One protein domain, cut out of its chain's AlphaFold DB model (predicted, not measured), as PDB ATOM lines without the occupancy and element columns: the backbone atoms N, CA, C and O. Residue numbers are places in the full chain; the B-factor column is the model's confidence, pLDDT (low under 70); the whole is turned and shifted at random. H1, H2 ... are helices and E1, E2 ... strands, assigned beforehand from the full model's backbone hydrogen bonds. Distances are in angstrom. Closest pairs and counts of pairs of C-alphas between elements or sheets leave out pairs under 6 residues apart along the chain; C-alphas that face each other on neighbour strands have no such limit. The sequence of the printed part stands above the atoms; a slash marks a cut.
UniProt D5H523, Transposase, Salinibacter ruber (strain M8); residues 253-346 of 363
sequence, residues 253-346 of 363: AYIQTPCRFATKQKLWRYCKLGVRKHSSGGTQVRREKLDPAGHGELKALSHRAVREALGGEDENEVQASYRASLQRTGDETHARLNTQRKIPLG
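This is residues 253 to 346 of the 363 residues of the protein "Transposase" of Salinibacter ruber (strain M8) (UniProt D5H523). Three helices pack on a fourth, H4, near the middle: H3 makes a helical hairpin with it, H2 crosses it steeply, and H1 packs on its residues 341 to 345. The strand hairpin E1 and E2 is an arm reaching away from H2, H3 and H4 to Gly 281. The printed part has 94 residues, with four named helices and two named strands in the order H1 E1 E2 H2 H3 H4; the sheet, E1 - E2, is antiparallel and the class is mixed, helices and strands. The whole is only just compact, close to loose, with a radius of gyration of the C-alphas of 14.4 A and spans of 48 by 34 by 19 A.

After residues 253 to 263, which hold no named element, H1 runs from residue 264, C-alpha at (-71.477, 32.165, 334.084), to 270, 9.8 A. E1, residues 275 to 280, measures 16.2 A. E2, residues 283 to 290, measures 18.6 A and bends by 62 degrees at residue 286. H2, residues 296 to 311, is the longest helix by residues, 22.8 A from C-alpha (-77.015, 48.312, 336.324). H3, residues 317 to 329, measures 18.0 A. H4, residues 332 to 345, measures 20.8 A and ends at C-alpha (-68.188, 35.046, 340.442).

H4 is the hub, touching three helices. H3 and H4 form a helical hairpin, opposite ways at a steep tilt of 44 degrees; their closest C-alphas, of Ser 325 and Ala 335, are 4.8 A apart. H2 touches H4, C-alphas of Ser 302 and Gln 340 closest at 5.3 A, opposite ways at a steep tilt of 68 degrees, only just short of about perpendicular. H1 touches H4 about perpendicular, at 81 degrees, with the C-alphas of Trp 268 and Arg 341 closest at 6.4 A. H2, with residues 306 to 310 alone, touches H3, with residues 318 to 319 alone, about perpendicular at 83 degrees; the C-alphas of Leu 310 and Gln 319 are closest, at 5.7 A. E1 and E2 form an antiparallel hairpin, with N 276 and O 289 2.8 A apart and N 285 and O 278 2.9 A apart, within hydrogen-bond range. Both strands are apart from H3 and H4. Every O i to N i+4 pair is within hydrogen-bond range in H1, H2 and H3; in H4 6 of 10 are.

The C-alphas farthest apart, of Gly 281 and Glu 313, are 48.2 A apart. The printed part has no cut, and the five links between named elements are tight. The mean pLDDT of the printed part is 87.6, and residues 278 to 285 are under 70.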
ATOM      1  N   ALA A 253     -77.150  40.520 348.107       95.62
ATOM      2  CA  ALA A 253     -78.593  40.781 348.131       95.62
ATOM      3  C   ALA A 253     -79.315  40.506 346.789       95.62
ATOM      4  O   ALA A 253     -80.483  40.100 346.779       95.62
ATOM      5  N   TYR A 254     -78.644  40.736 345.653       95.00
ATOM      6  CA  TYR A 254     -79.226  40.559 344.315       95.00
ATOM      7  C   TYR A 254     -78.887  39.218 343.661       95.00
ATOM      8  O   TYR A 254     -79.741  38.651 342.972       95.00
ATOM      9  N   ILE A 255     -77.658  38.731 343.843       92.75
ATOM     10  CA  ILE A 255     -77.218  37.431 343.323       92.75
ATOM     11  C   ILE A 255     -77.813  36.318 344.191       92.75
ATOM     12  O   ILE A 255     -78.427  35.407 343.640       92.75
ATOM     13  N   GLN A 256     -77.736  36.469 345.515       88.69
ATOM     14  CA  GLN A 256     -78.130  35.542 346.585       88.69
ATOM     15  C   GLN A 256     -77.379  34.220 346.544       88.69
ATOM     16  O   GLN A 256     -76.587  33.930 347.426       88.69
ATOM     17  N   THR A 257     -77.581  33.455 345.481       81.50
ATOM     18  CA  THR A 257     -76.879  32.207 345.226       81.50
ATOM     19  C   THR A 257     -76.400  32.202 343.777       81.50
ATOM     20  O   THR A 257     -77.200  32.428 342.866       81.50
ATOM     21  N   PRO A 258     -75.109  31.965 343.494       76.38
ATOM     22  CA  PRO A 258     -74.632  31.819 342.120       76.38
ATOM     23  C   PRO A 258     -75.288  30.641 341.381       76.38
ATOM     24  O   PRO A 258     -75.460  30.701 340.161       76.38
ATOM     25  N   CYS A 259     -75.712  29.604 342.113       78.88
ATOM     26  CA  CYS A 259     -76.261  28.365 341.557       78.88
ATOM     27  C   CYS A 259     -77.598  28.545 340.824       78.88
ATOM     28  O   CYS A 259     -77.919  27.745 339.949       78.88
ATOM     29  N   ARG A 260     -78.342  29.634 341.073       85.69
ATOM     30  CA  ARG A 260     -79.558  29.958 340.294       85.69
ATOM     31  C   ARG A 260     -79.264  30.297 338.828       85.69
ATOM     32  O   ARG A 260     -80.172  30.377 338.003       85.69
ATOM     33  N   PHE A 261     -78.008  30.596 338.492       88.62
ATOM     34  CA  PHE A 261     -77.605  30.892 337.125       88.62
ATOM     35  C   PHE A 261     -77.022  29.636 336.490       88.62
ATOM     36  O   PHE A 261     -75.896  29.253 336.779       88.62
ATOM     37  N   ALA A 262     -77.747  29.058 335.528       86.56
ATOM     38  CA  ALA A 262     -77.297  27.849 334.828       86.56
ATOM     39  C   ALA A 262     -75.905  27.974 334.170       86.56
ATOM     40  O   ALA A 262     -75.256  26.970 333.912       86.56
ATOM     41  N   THR A 263     -75.455  29.198 333.852       89.50
ATOM     42  CA  THR A 263     -74.110  29.447 333.316       89.50
ATOM     43  C   THR A 263     -73.541  30.789 333.783       89.50
ATOM     44  O   THR A 263     -74.284  31.751 334.017       89.50
ATOM     45  N   LYS A 264     -72.203  30.907 333.804       89.31
ATOM     46  CA  LYS A 264     -71.477  32.165 334.084       89.31
ATOM     47  C   LYS A 264     -71.932  33.304 333.154       89.31
ATOM     48  O   LYS A 264     -72.069  34.452 333.572       89.31
ATOM     49  N   GLN A 265     -72.265  32.998 331.898       89.31
ATOM     50  CA  GLN A 265     -72.763  33.978 330.928       89.31
ATOM     51  C   GLN A 265     -74.148  34.524 331.303       89.31
ATOM     52  O   GLN A 265     -74.401  35.711 331.071       89.31
ATOM     53  N   LYS A 266     -75.039  33.708 331.891       89.25
ATOM     54  CA  LYS A 266     -76.333  34.191 332.407       89.25
ATOM     55  C   LYS A 266     -76.125  35.164 333.568       89.25
ATOM     56  O   LYS A 266     -76.740  36.230 333.555       89.25
ATOM     57  N   LEU A 267     -75.201  34.869 334.487       91.81
ATOM     58  CA  LEU A 267     -74.821  35.802 335.553       91.81
ATOM     59  C   LEU A 267     -74.238  37.104 334.983       91.81
ATOM     60  O   LEU A 267     -74.661  38.196 335.354       91.81
ATOM     61  N   TRP A 268     -73.331  37.031 334.005       92.62
ATOM     62  CA  TRP A 268     -72.787  38.241 333.381       92.62
ATOM     63  C   TRP A 268     -73.862  39.082 332.697       92.62
ATOM     64  O   TRP A 268     -73.820  40.309 332.784       92.62
ATOM     65  N   ARG A 269     -74.834  38.459 332.021       91.81
ATOM     66  CA  ARG A 269     -75.990  39.176 331.463       91.81
ATOM     67  C   ARG A 269     -76.817  39.816 332.577       91.81
ATOM     68  O   ARG A 269     -77.118  41.000 332.473       91.81
ATOM     69  N   TYR A 270     -77.082  39.098 333.669       92.44
ATOM     70  CA  TYR A 270     -77.749  39.655 334.846       92.44
ATOM     71  C   TYR A 270     -77.009  40.878 335.407       92.44
ATOM     72  O   TYR A 270     -77.644  41.874 335.727       92.44
ATOM     73  N   CYS A 271     -75.676  40.888 335.416       93.50
ATOM     74  CA  CYS A 271     -74.867  42.030 335.854       93.50
ATOM     75  C   CYS A 271     -74.598  43.092 334.764       93.50
ATOM     76  O   CYS A 271     -73.755  43.959 334.978       93.50
ATOM     77  N   LYS A 272     -75.241  43.054 333.583       94.56
ATOM     78  CA  LYS A 272     -74.948  43.932 332.416       94.56
ATOM     79  C   LYS A 272     -73.488  43.903 331.918       94.56
ATOM     80  O   LYS A 272     -72.975  44.886 331.365       94.56
ATOM     81  N   LEU A 273     -72.809  42.779 332.120       92.06
ATOM     82  CA  LEU A 273     -71.437  42.496 331.679       92.06
ATOM     83  C   LEU A 273     -71.385  41.516 330.492       92.06
ATOM     84  O   LEU A 273     -70.326  41.347 329.876       92.06
ATOM     85  N   GLY A 274     -72.513  40.889 330.147       87.69
ATOM     86  CA  GLY A 274     -72.656  40.039 328.966       87.69
ATOM     87  C   GLY A 274     -72.572  40.835 327.660       87.69
ATOM     88  O   GLY A 274     -73.000  41.987 327.595       87.69
ATOM     89  N   VAL A 275     -72.019  40.220 326.615       82.19
ATOM     90  CA  VAL A 275     -71.911  40.808 325.271       82.19
ATOM     91  C   VAL A 275     -73.015  40.246 324.383       82.19
ATOM     92  O   VAL A 275     -73.225  39.036 324.347       82.19
ATOM     93  N   ARG A 276     -73.701  41.116 323.641       78.25
ATOM     94  CA  ARG A 276     -74.594  40.728 322.550       78.25
ATOM     95  C   ARG A 276     -73.788  40.606 321.263       78.25
ATOM     96  O   ARG A 276     -73.171  41.579 320.822       78.25
ATOM     97  N   LYS A 277     -73.836  39.421 320.657       72.00
ATOM     98  CA  LYS A 277     -73.315  39.170 319.313       72.00
ATOM     99  C   LYS A 277     -74.477  39.168 318.326       72.00
ATOM    100  O   LYS A 277     -75.508  38.556 318.585       72.00
ATOM    101  N   HIS A 278     -74.305  39.867 317.211       61.28
ATOM    102  CA  HIS A 278     -75.217  39.802 316.075       61.28
ATOM    103  C   HIS A 278     -74.468  39.164 314.911       61.28
ATOM    104  O   HIS A 278     -73.656  39.827 314.264       61.28
ATOM    105  N   SER A 279     -74.727  37.882 314.676       62.56
ATOM    106  CA  SER A 279     -74.205  37.137 313.532       62.56
ATOM    107  C   SER A 279     -75.346  36.714 312.613       62.56
ATOM    108  O   SER A 279     -76.371  36.239 313.094       62.56
ATOM    109  N   SER A 280     -75.156  36.867 311.305       57.22
ATOM    110  CA  SER A 280     -76.026  36.310 310.263       57.22
ATOM    111  C   SER A 280     -75.148  35.529 309.292       57.22
ATOM    112  O   SER A 280     -74.100  36.034 308.891       57.22
ATOM    113  N   GLY A 281     -75.514  34.283 308.979       65.12
ATOM    114  CA  GLY A 281     -74.716  33.416 308.100       65.12
ATOM    115  C   GLY A 281     -73.252  33.249 308.543       65.12
ATOM    116  O   GLY A 281     -72.361  33.218 307.706       65.12
ATOM    117  N   GLY A 282     -72.981  33.245 309.854       66.06
ATOM    118  CA  GLY A 282     -71.619  33.159 310.408       66.06
ATOM    119  C   GLY A 282     -70.807  34.462 310.372       66.06
ATOM    120  O   GLY A 282     -69.753  34.534 310.997       66.06
ATOM    121  N   THR A 283     -71.307  35.520 309.727       62.06
ATOM    122  CA  THR A 283     -70.624  36.818 309.652       62.06
ATOM    123  C   THR A 283     -71.149  37.770 310.719       62.06
ATOM    124  O   THR A 283     -72.360  37.895 310.930       62.06
ATOM    125  N   GLN A 284     -70.243  38.467 311.405       66.12
ATOM    126  CA  GLN A 284     -70.601  39.500 312.369       66.12
ATOM    127  C   GLN A 284     -71.198  40.715 311.646       66.12
ATOM    128  O   GLN A 284     -70.508  41.434 310.932       66.12
ATOM    129  N   VAL A 285     -72.490  40.969 311.862       68.19
ATOM    130  CA  VAL A 285     -73.240  42.032 311.167       68.19
ATOM    131  C   VAL A 285     -73.113  43.376 311.886       68.19
ATOM    132  O   VAL A 285     -73.274  44.438 311.287       68.19
ATOM    133  N   ARG A 286     -72.848  43.365 313.199       70.44
ATOM    134  CA  ARG A 286     -72.712  44.580 314.016       70.44
ATOM    135  C   ARG A 286     -71.598  44.448 315.043       70.44
ATOM    136  O   ARG A 286     -71.333  43.361 315.556       70.44
ATOM    137  N   ARG A 287     -71.006  45.592 315.406       74.31
ATOM    138  CA  ARG A 287     -70.056  45.684 316.520       74.31
ATOM    139  C   ARG A 287     -70.698  45.149 317.800       74.31
ATOM    140  O   ARG A 287     -71.847  45.475 318.108       74.31
ATOM    141  N   GLU A 288     -69.932  44.350 318.532       79.12
ATOM    142  CA  GLU A 288     -70.326  43.816 319.830       79.12
ATOM    143  C   GLU A 288     -70.663  44.949 320.807       79.12
ATOM    144  O   GLU A 288     -69.949  45.951 320.911       79.12
ATOM    145  N   LYS A 289     -71.781  44.800 321.518       82.50
ATOM    146  CA  LYS A 289     -72.222  45.738 322.556       82.50
ATOM    147  C   LYS A 289     -72.591  44.963 323.807       82.50
ATOM    148  O   LYS A 289     -73.035  43.822 323.727       82.50
ATOM    149  N   LEU A 290     -72.432  45.595 324.966       84.75
ATOM    150  CA  LEU A 290     -72.939  45.020 326.207       84.75
ATOM    151  C   LEU A 290     -74.463  44.916 326.156       84.75
ATOM    152  O   LEU A 290     -75.135  45.799 325.619       84.75
ATOM    153  N   ASP A 291     -74.989  43.843 326.732       82.75
ATOM    154  CA  ASP A 291     -76.419  43.653 326.911       82.75
ATOM    155  C   ASP A 291     -76.966  44.743 327.860       82.75
ATOM    156  O   ASP A 291     -76.508  44.841 329.002       82.75
ATOM    157  N   PRO A 292     -77.905  45.607 327.420       82.75
ATOM    158  CA  PRO A 292     -78.531  46.584 328.301       82.75
ATOM    159  C   PRO A 292     -79.483  45.953 329.327       82.75
ATOM    160  O   PRO A 292     -79.851  46.647 330.279       82.75
ATOM    161  N   ALA A 293     -79.895  44.693 329.152       82.44
ATOM    162  CA  ALA A 293     -80.729  43.969 330.107       82.44
ATOM    163  C   ALA A 293     -79.910  43.542 331.335       82.44
ATOM    164  O   ALA A 293     -78.742  43.196 331.201       82.44
ATOM    165  N   GLY A 294     -80.525  43.578 332.523       87.75
ATOM    166  CA  GLY A 294     -79.897  43.206 333.798       87.75
ATOM    167  C   GLY A 294     -79.867  44.343 334.824       87.75
ATOM    168  O   GLY A 294     -80.515  45.380 334.656       87.75
ATOM    169  N   HIS A 295     -79.076  44.170 335.878       92.50
ATOM    170  CA  HIS A 295     -78.948  45.068 337.016       92.50
ATOM    171  C   HIS A 295     -77.753  46.020 336.854       92.50
ATOM    172  O   HIS A 295     -76.586  45.633 336.944       92.50
ATOM    173  N   GLY A 296     -78.041  47.300 336.600       94.38
ATOM    174  CA  GLY A 296     -77.015  48.312 336.324       94.38
ATOM    175  C   GLY A 296     -76.107  48.627 337.515       94.38
ATOM    176  O   GLY A 296     -74.940  48.962 337.309       94.38
ATOM    177  N   GLU A 297     -76.609  48.479 338.745       95.62
ATOM    178  CA  GLU A 297     -75.799  48.713 339.943       95.62
ATOM    179  C   GLU A 297     -74.663  47.694 340.059       95.62
ATOM    180  O   GLU A 297     -73.546  48.086 340.368       95.62
ATOM    181  N   LEU A 298     -74.903  46.414 339.737       96.00
ATOM    182  CA  LEU A 298     -73.873  45.371 339.856       96.00
ATOM    183  C   LEU A 298     -72.709  45.633 338.895       96.00
ATOM    184  O   LEU A 298     -71.543  45.490 339.265       96.00
ATOM    185  N   LYS A 299     -73.009  46.124 337.685       95.75
ATOM    186  CA  LYS A 299     -71.991  46.618 336.749       95.75
ATOM    187  C   LYS A 299     -71.202  47.785 337.336       95.75
ATOM    188  O   LYS A 299     -69.977  47.804 337.264       95.75
ATOM    189  N   ALA A 300     -71.900  48.780 337.884       96.00
ATOM    190  CA  ALA A 300     -71.269  49.975 338.432       96.00
ATOM    191  C   ALA A 300     -70.382  49.644 339.642       96.00
ATOM    192  O   ALA A 300     -69.293  50.201 339.766       96.00
ATOM    193  N   LEU A 301     -70.824  48.721 340.498       96.19
ATOM    194  CA  LEU A 301     -70.058  48.194 341.622       96.19
ATOM    195  C   LEU A 301     -68.822  47.435 341.151       96.19
ATOM    196  O   LEU A 301     -67.733  47.752 341.612       96.19
ATOM    197  N   SER A 302     -68.965  46.533 340.177       95.81
ATOM    198  CA  SER A 302     -67.830  45.799 339.593       95.81
ATOM    199  C   SER A 302     -66.795  46.764 339.007       95.81
ATOM    200  O   SER A 302     -65.596  46.615 339.221       95.81
ATOM    201  N   HIS A 303     -67.251  47.793 338.287       95.81
ATOM    202  CA  HIS A 303     -66.379  48.826 337.735       95.81
ATOM    203  C   HIS A 303     -65.638  49.609 338.825       95.81
ATOM    204  O   HIS A 303     -64.441  49.859 338.691       95.81
ATOM    205  N   ARG A 304     -66.344  50.012 339.891       95.81
ATOM    206  CA  ARG A 304     -65.734  50.699 341.036       95.81
ATOM    207  C   ARG A 304     -64.701  49.806 341.712       95.81
ATOM    208  O   ARG A 304     -63.591  50.274 341.890       95.81
ATOM    209  N   ALA A 305     -65.029  48.544 341.983       94.56
ATOM    210  CA  ALA A 305     -64.115  47.589 342.602       94.56
ATOM    211  C   ALA A 305     -62.798  47.478 341.827       94.56
ATOM    212  O   ALA A 305     -61.737  47.714 342.392       94.56
ATOM    213  N   VAL A 306     -62.873  47.258 340.507       95.06
ATOM    214  CA  VAL A 306     -61.676  47.225 339.653       95.06
ATOM    215  C   VAL A 306     -60.899  48.536 339.734       95.06
ATOM    216  O   VAL A 306     -59.688  48.515 339.892       95.06
ATOM    217  N   ARG A 307     -61.570  49.689 339.655       95.25
ATOM    218  CA  ARG A 307     -60.886  50.986 339.710       95.25
ATOM    219  C   ARG A 307     -60.182  51.227 341.049       95.25
ATOM    220  O   ARG A 307     -59.060  51.712 341.034       95.25
ATOM    221  N   GLU A 308     -60.833  50.923 342.170       93.69
ATOM    222  CA  GLU A 308     -60.228  51.074 343.499       93.69
ATOM    223  C   GLU A 308     -59.046  50.108 343.670       93.69
ATOM    224  O   GLU A 308     -57.980  50.527 344.102       93.69
ATOM    225  N   ALA A 309     -59.183  48.849 343.237       93.06
ATOM    226  CA  ALA A 309     -58.103  47.865 343.309       93.06
ATOM    227  C   ALA A 309     -56.887  48.235 342.442       93.06
ATOM    228  O   ALA A 309     -55.751  48.004 342.846       93.06
ATOM    229  N   LEU A 310     -57.107  48.831 341.264       92.31
ATOM    230  CA  LEU A 310     -56.037  49.342 340.398       92.31
ATOM    231  C   LEU A 310     -55.348  50.595 340.961       92.31
ATOM    232  O   LEU A 310     -54.242  50.906 340.534       92.31
ATOM    233  N   GLY A 311     -56.005  51.327 341.864       90.31
ATOM    234  CA  GLY A 311     -55.445  52.513 342.513       90.31
ATOM    235  C   GLY A 311     -54.609  52.215 343.760       90.31
ATOM    236  O   GLY A 311     -53.974  53.131 344.272       90.31
ATOM    237  N   GLY A 312     -54.632  50.974 344.259       86.19
ATOM    238  CA  GLY A 312     -53.824  50.540 345.400       86.19
ATOM    239  C   GLY A 312     -52.346  50.361 345.048       86.19
ATOM    240  O   GLY A 312     -52.012  50.017 343.914       86.19
ATOM    241  N   GLU A 313     -51.474  50.583 346.031       79.62
ATOM    242  CA  GLU A 313     -50.017  50.449 345.880       79.62
ATOM    243  C   GLU A 313     -49.571  48.980 345.850       79.62
ATOM    244  O   GLU A 313     -48.691  48.622 345.067       79.62
ATOM    245  N   ASP A 314     -50.223  48.126 346.645       83.62
ATOM    246  CA  ASP A 314     -49.904  46.704 346.734       83.62
ATOM    247  C   ASP A 314     -50.479  45.908 345.556       83.62
ATOM    248  O   ASP A 314     -51.650  46.059 345.170       83.62
ATOM    249  N   GLU A 315     -49.653  45.010 345.011       86.38
ATOM    250  CA  GLU A 315     -50.095  44.082 343.979       86.38
ATOM    251  C   GLU A 315     -51.148  43.125 344.540       86.38
ATOM    252  O   GLU A 315     -50.975  42.510 345.589       86.38
ATOM    253  N   ASN A 316     -52.259  43.011 343.817       91.25
ATOM    254  CA  ASN A 316     -53.389  42.179 344.198       91.25
ATOM    255  C   ASN A 316     -53.953  41.418 342.994       91.25
ATOM    256  O   ASN A 316     -53.659  41.716 341.832       91.25
ATOM    257  N   GLU A 317     -54.801  40.434 343.259       91.00
ATOM    258  CA  GLU A 317     -55.351  39.523 342.261       91.00
ATOM    259  C   GLU A 317     -56.211  40.229 341.197       91.00
ATOM    260  O   GLU A 317     -56.229  39.819 340.031       91.00
ATOM    261  N   VAL A 318     -56.873  41.344 341.545       92.81
ATOM    262  CA  VAL A 318     -57.631  42.158 340.579       92.81
ATOM    263  C   VAL A 318     -56.665  42.842 339.611       92.81
ATOM    264  O   VAL A 318     -56.897  42.820 338.396       92.81
ATOM    265  N   GLN A 319     -55.570  43.416 340.123       93.06
ATOM    266  CA  GLN A 319     -54.510  44.011 339.305       93.06
ATOM    267  C   GLN A 319     -53.853  42.969 338.398       93.06
ATOM    268  O   GLN A 319     -53.734  43.207 337.193       93.06
ATOM    269  N   ALA A 320     -53.498  41.801 338.938       93.00
ATOM    270  CA  ALA A 320     -52.912  40.702 338.175       93.00
ATOM    271  C   ALA A 320     -53.850  40.245 337.045       93.00
ATOM    272  O   ALA A 320     -53.444  40.161 335.881       93.00
ATOM    273  N   SER A 321     -55.140  40.053 337.343       92.56
ATOM    274  CA  SER A 321     -56.144  39.696 336.336       92.56
ATOM    275  C   SER A 321     -56.305  40.777 335.258       92.56
ATOM    276  O   SER A 321     -56.478  40.449 334.078       92.56
ATOM    277  N   TYR A 322     -56.261  42.059 335.634       94.75
ATOM    278  CA  TYR A 322     -56.330  43.166 334.681       94.75
ATOM    279  C   TYR A 322     -55.107  43.193 333.764       94.75
ATOM    280  O   TYR A 322     -55.278  43.219 332.543       94.75
ATOM    281  N   ARG A 323     -53.895  43.119 334.327       94.12
ATOM    282  CA  ARG A 323     -52.625  43.105 333.580       94.12
ATOM    283  C   ARG A 323     -52.561  41.925 332.611       94.12
ATOM    284  O   ARG A 323     -52.315  42.133 331.425       94.12
ATOM    285  N   ALA A 324     -52.895  40.719 333.074       93.62
ATOM    286  CA  ALA A 324     -52.941  39.524 332.231       93.62
ATOM    287  C   ALA A 324     -53.949  39.670 331.078       93.62
ATOM    288  O   ALA A 324     -53.668  39.309 329.932       93.62
ATOM    289  N   SER A 325     -55.132  40.240 331.343       93.25
ATOM    290  CA  SER A 325     -56.087  40.493 330.265       93.25
ATOM    291  C   SER A 325     -55.612  41.586 329.310       93.25
ATOM    292  O   SER A 325     -55.873  41.448 328.119       93.25
ATOM    293  N   LEU A 326     -54.961  42.642 329.800       95.88
ATOM    294  CA  LEU A 326     -54.440  43.730 328.974       95.88
ATOM    295  C   LEU A 326     -53.342  43.232 328.035       95.88
ATOM    296  O   LEU A 326     -53.381  43.545 326.851       95.88
ATOM    297  N   GLN A 327     -52.439  42.388 328.531       95.75
ATOM    298  CA  GLN A 327     -51.396  41.760 327.721       95.75
ATOM    299  C   GLN A 327     -51.983  40.897 326.594       95.75
ATOM    300  O   GLN A 327     -51.474  40.903 325.478       95.75
ATOM    301  N   ARG A 328     -53.090  40.192 326.862       93.94
ATOM    302  CA  ARG A 328     -53.772  39.348 325.872       93.94
ATOM    303  C   ARG A 328     -54.606  40.136 324.858       93.94
ATOM    304  O   ARG A 328     -54.711  39.709 323.714       93.94
ATOM    305  N   THR A 329     -55.277  41.214 325.273       92.69
ATOM    306  CA  THR A 329     -56.235  41.935 324.410       92.69
ATOM    307  C   THR A 329     -55.678  43.204 323.778       92.69
ATOM    308  O   THR A 329     -56.264  43.670 322.805       92.69
ATOM    309  N   GLY A 330     -54.625  43.801 324.341       93.56
ATOM    310  CA  GLY A 330     -54.090  45.101 323.916       93.56
ATOM    311  C   GLY A 330     -55.063  46.279 324.083       93.56
ATOM    312  O   GLY A 330     -54.822  47.353 323.549       93.56
ATOM    313  N   ASP A 331     -56.176  46.083 324.798       93.38
ATOM    314  CA  ASP A 331     -57.271  47.053 324.930       93.38
ATOM    315  C   ASP A 331     -57.735  47.140 326.388       93.38
ATOM    316  O   ASP A 331     -58.212  46.154 326.965       93.38
ATOM    317  N   GLU A 332     -57.616  48.331 326.976       93.38
ATOM    318  CA  GLU A 332     -57.962  48.610 328.376       93.38
ATOM    319  C   GLU A 332     -59.445  48.385 328.681       93.38
ATOM    320  O   GLU A 332     -59.816  47.938 329.770       93.38
ATOM    321  N   THR A 333     -60.332  48.664 327.721       90.94
ATOM    322  CA  THR A 333     -61.771  48.462 327.906       90.94
ATOM    323  C   THR A 333     -62.106  46.979 327.991       90.94
ATOM    324  O   THR A 333     -62.868  46.582 328.880       90.94
ATOM    325  N   HIS A 334     -61.523  46.150 327.128       90.69
ATOM    326  CA  HIS A 334     -61.655  44.699 327.184       90.69
ATOM    327  C   HIS A 334     -61.006  44.128 328.444       90.69
ATOM    328  O   HIS A 334     -61.642  43.312 329.115       90.69
ATOM    329  N   ALA A 335     -59.812  44.593 328.819       93.19
ATOM    330  CA  ALA A 335     -59.134  44.167 330.041       93.19
ATOM    331  C   ALA A 335     -59.979  44.443 331.292       93.19
ATOM    332  O   ALA A 335     -60.242  43.546 332.101       93.19
ATOM    333  N   ARG A 336     -60.523  45.658 331.393       94.69
ATOM    334  CA  ARG A 336     -61.418  46.066 332.479       94.69
ATOM    335  C   ARG A 336     -62.715  45.258 332.494       94.69
ATOM    336  O   ARG A 336     -63.194  44.903 333.565       94.69
ATOM    337  N   LEU A 337     -63.335  44.993 331.340       92.69
ATOM    338  CA  LEU A 337     -64.585  44.219 331.272       92.69
ATOM    339  C   LEU A 337     -64.371  42.737 331.599       92.69
ATOM    340  O   LEU A 337     -65.203  42.152 332.285       92.69
ATOM    341  N   ASN A 338     -63.266  42.142 331.150       92.44
ATOM    342  CA  ASN A 338     -62.902  40.770 331.500       92.44
ATOM    343  C   ASN A 338     -62.644  40.636 333.002       92.44
ATOM    344  O   ASN A 338     -63.129  39.692 333.615       92.44
ATOM    345  N   THR A 339     -61.965  41.613 333.600       93.94
ATOM    346  CA  THR A 339     -61.714  41.639 335.048       93.94
ATOM    347  C   THR A 339     -63.014  41.831 335.834       93.94
ATOM    348  O   THR A 339     -63.299  41.062 336.744       93.94
ATOM    349  N   GLN A 340     -63.882  42.763 335.419       94.25
ATOM    350  CA  GLN A 340     -65.205  42.942 336.035       94.25
ATOM    351  C   GLN A 340     -66.059  41.670 336.008       94.25
ATOM    352  O   GLN A 340     -66.803  41.439 336.947       94.25
ATOM    353  N   ARG A 341     -65.980  40.842 334.958       93.06
ATOM    354  CA  ARG A 341     -66.751  39.585 334.859       93.06
ATOM    355  C   ARG A 341     -66.363  38.541 335.904       93.06
ATOM    356  O   ARG A 341     -67.180  37.669 336.181       93.06
ATOM    357  N   LYS A 342     -65.158  38.636 336.472       91.50
ATOM    358  CA  LYS A 342     -64.712  37.768 337.567       91.50
ATOM    359  C   LYS A 342     -65.274  38.195 338.922       91.50
ATOM    360  O   LYS A 342     -65.488  37.344 339.770       91.50
ATOM    361  N   ILE A 343     -65.584  39.484 339.100       92.44
ATOM    362  CA  ILE A 343     -66.064  40.029 340.379       92.44
ATOM    363  C   ILE A 343     -67.361  39.341 340.854       92.44
ATOM    364  O   ILE A 343     -67.351  38.799 341.954       92.44
ATOM    365  N   PRO A 344     -68.454  39.262 340.057       89.38
ATOM    366  CA  PRO A 344     -69.682  38.592 340.495       89.38
ATOM    367  C   PRO A 344     -69.538  37.087 340.742       89.38
ATOM    368  O   PRO A 344     -70.456  36.494 341.294       89.38
ATOM    369  N   LEU A 345     -68.452  36.472 340.267       85.38
ATOM    370  CA  LEU A 345     -68.188  35.046 340.442       85.38
ATOM    371  C   LEU A 345     -67.445  34.741 341.747       85.38
ATOM    372  O   LEU A 345     -67.346  33.577 342.101       85.38
ATOM    373  N   GLY A 346     -66.867  35.744 342.417       75.56
ATOM    374  CA  GLY A 346     -65.904  35.500 343.496       75.56
ATOM    375  C   GLY A 346     -64.542  34.973 343.014       75.56
ATOM    376  O   GLY A 346     -63.639  34.757 343.808       75.56
TER     377      GLY A 346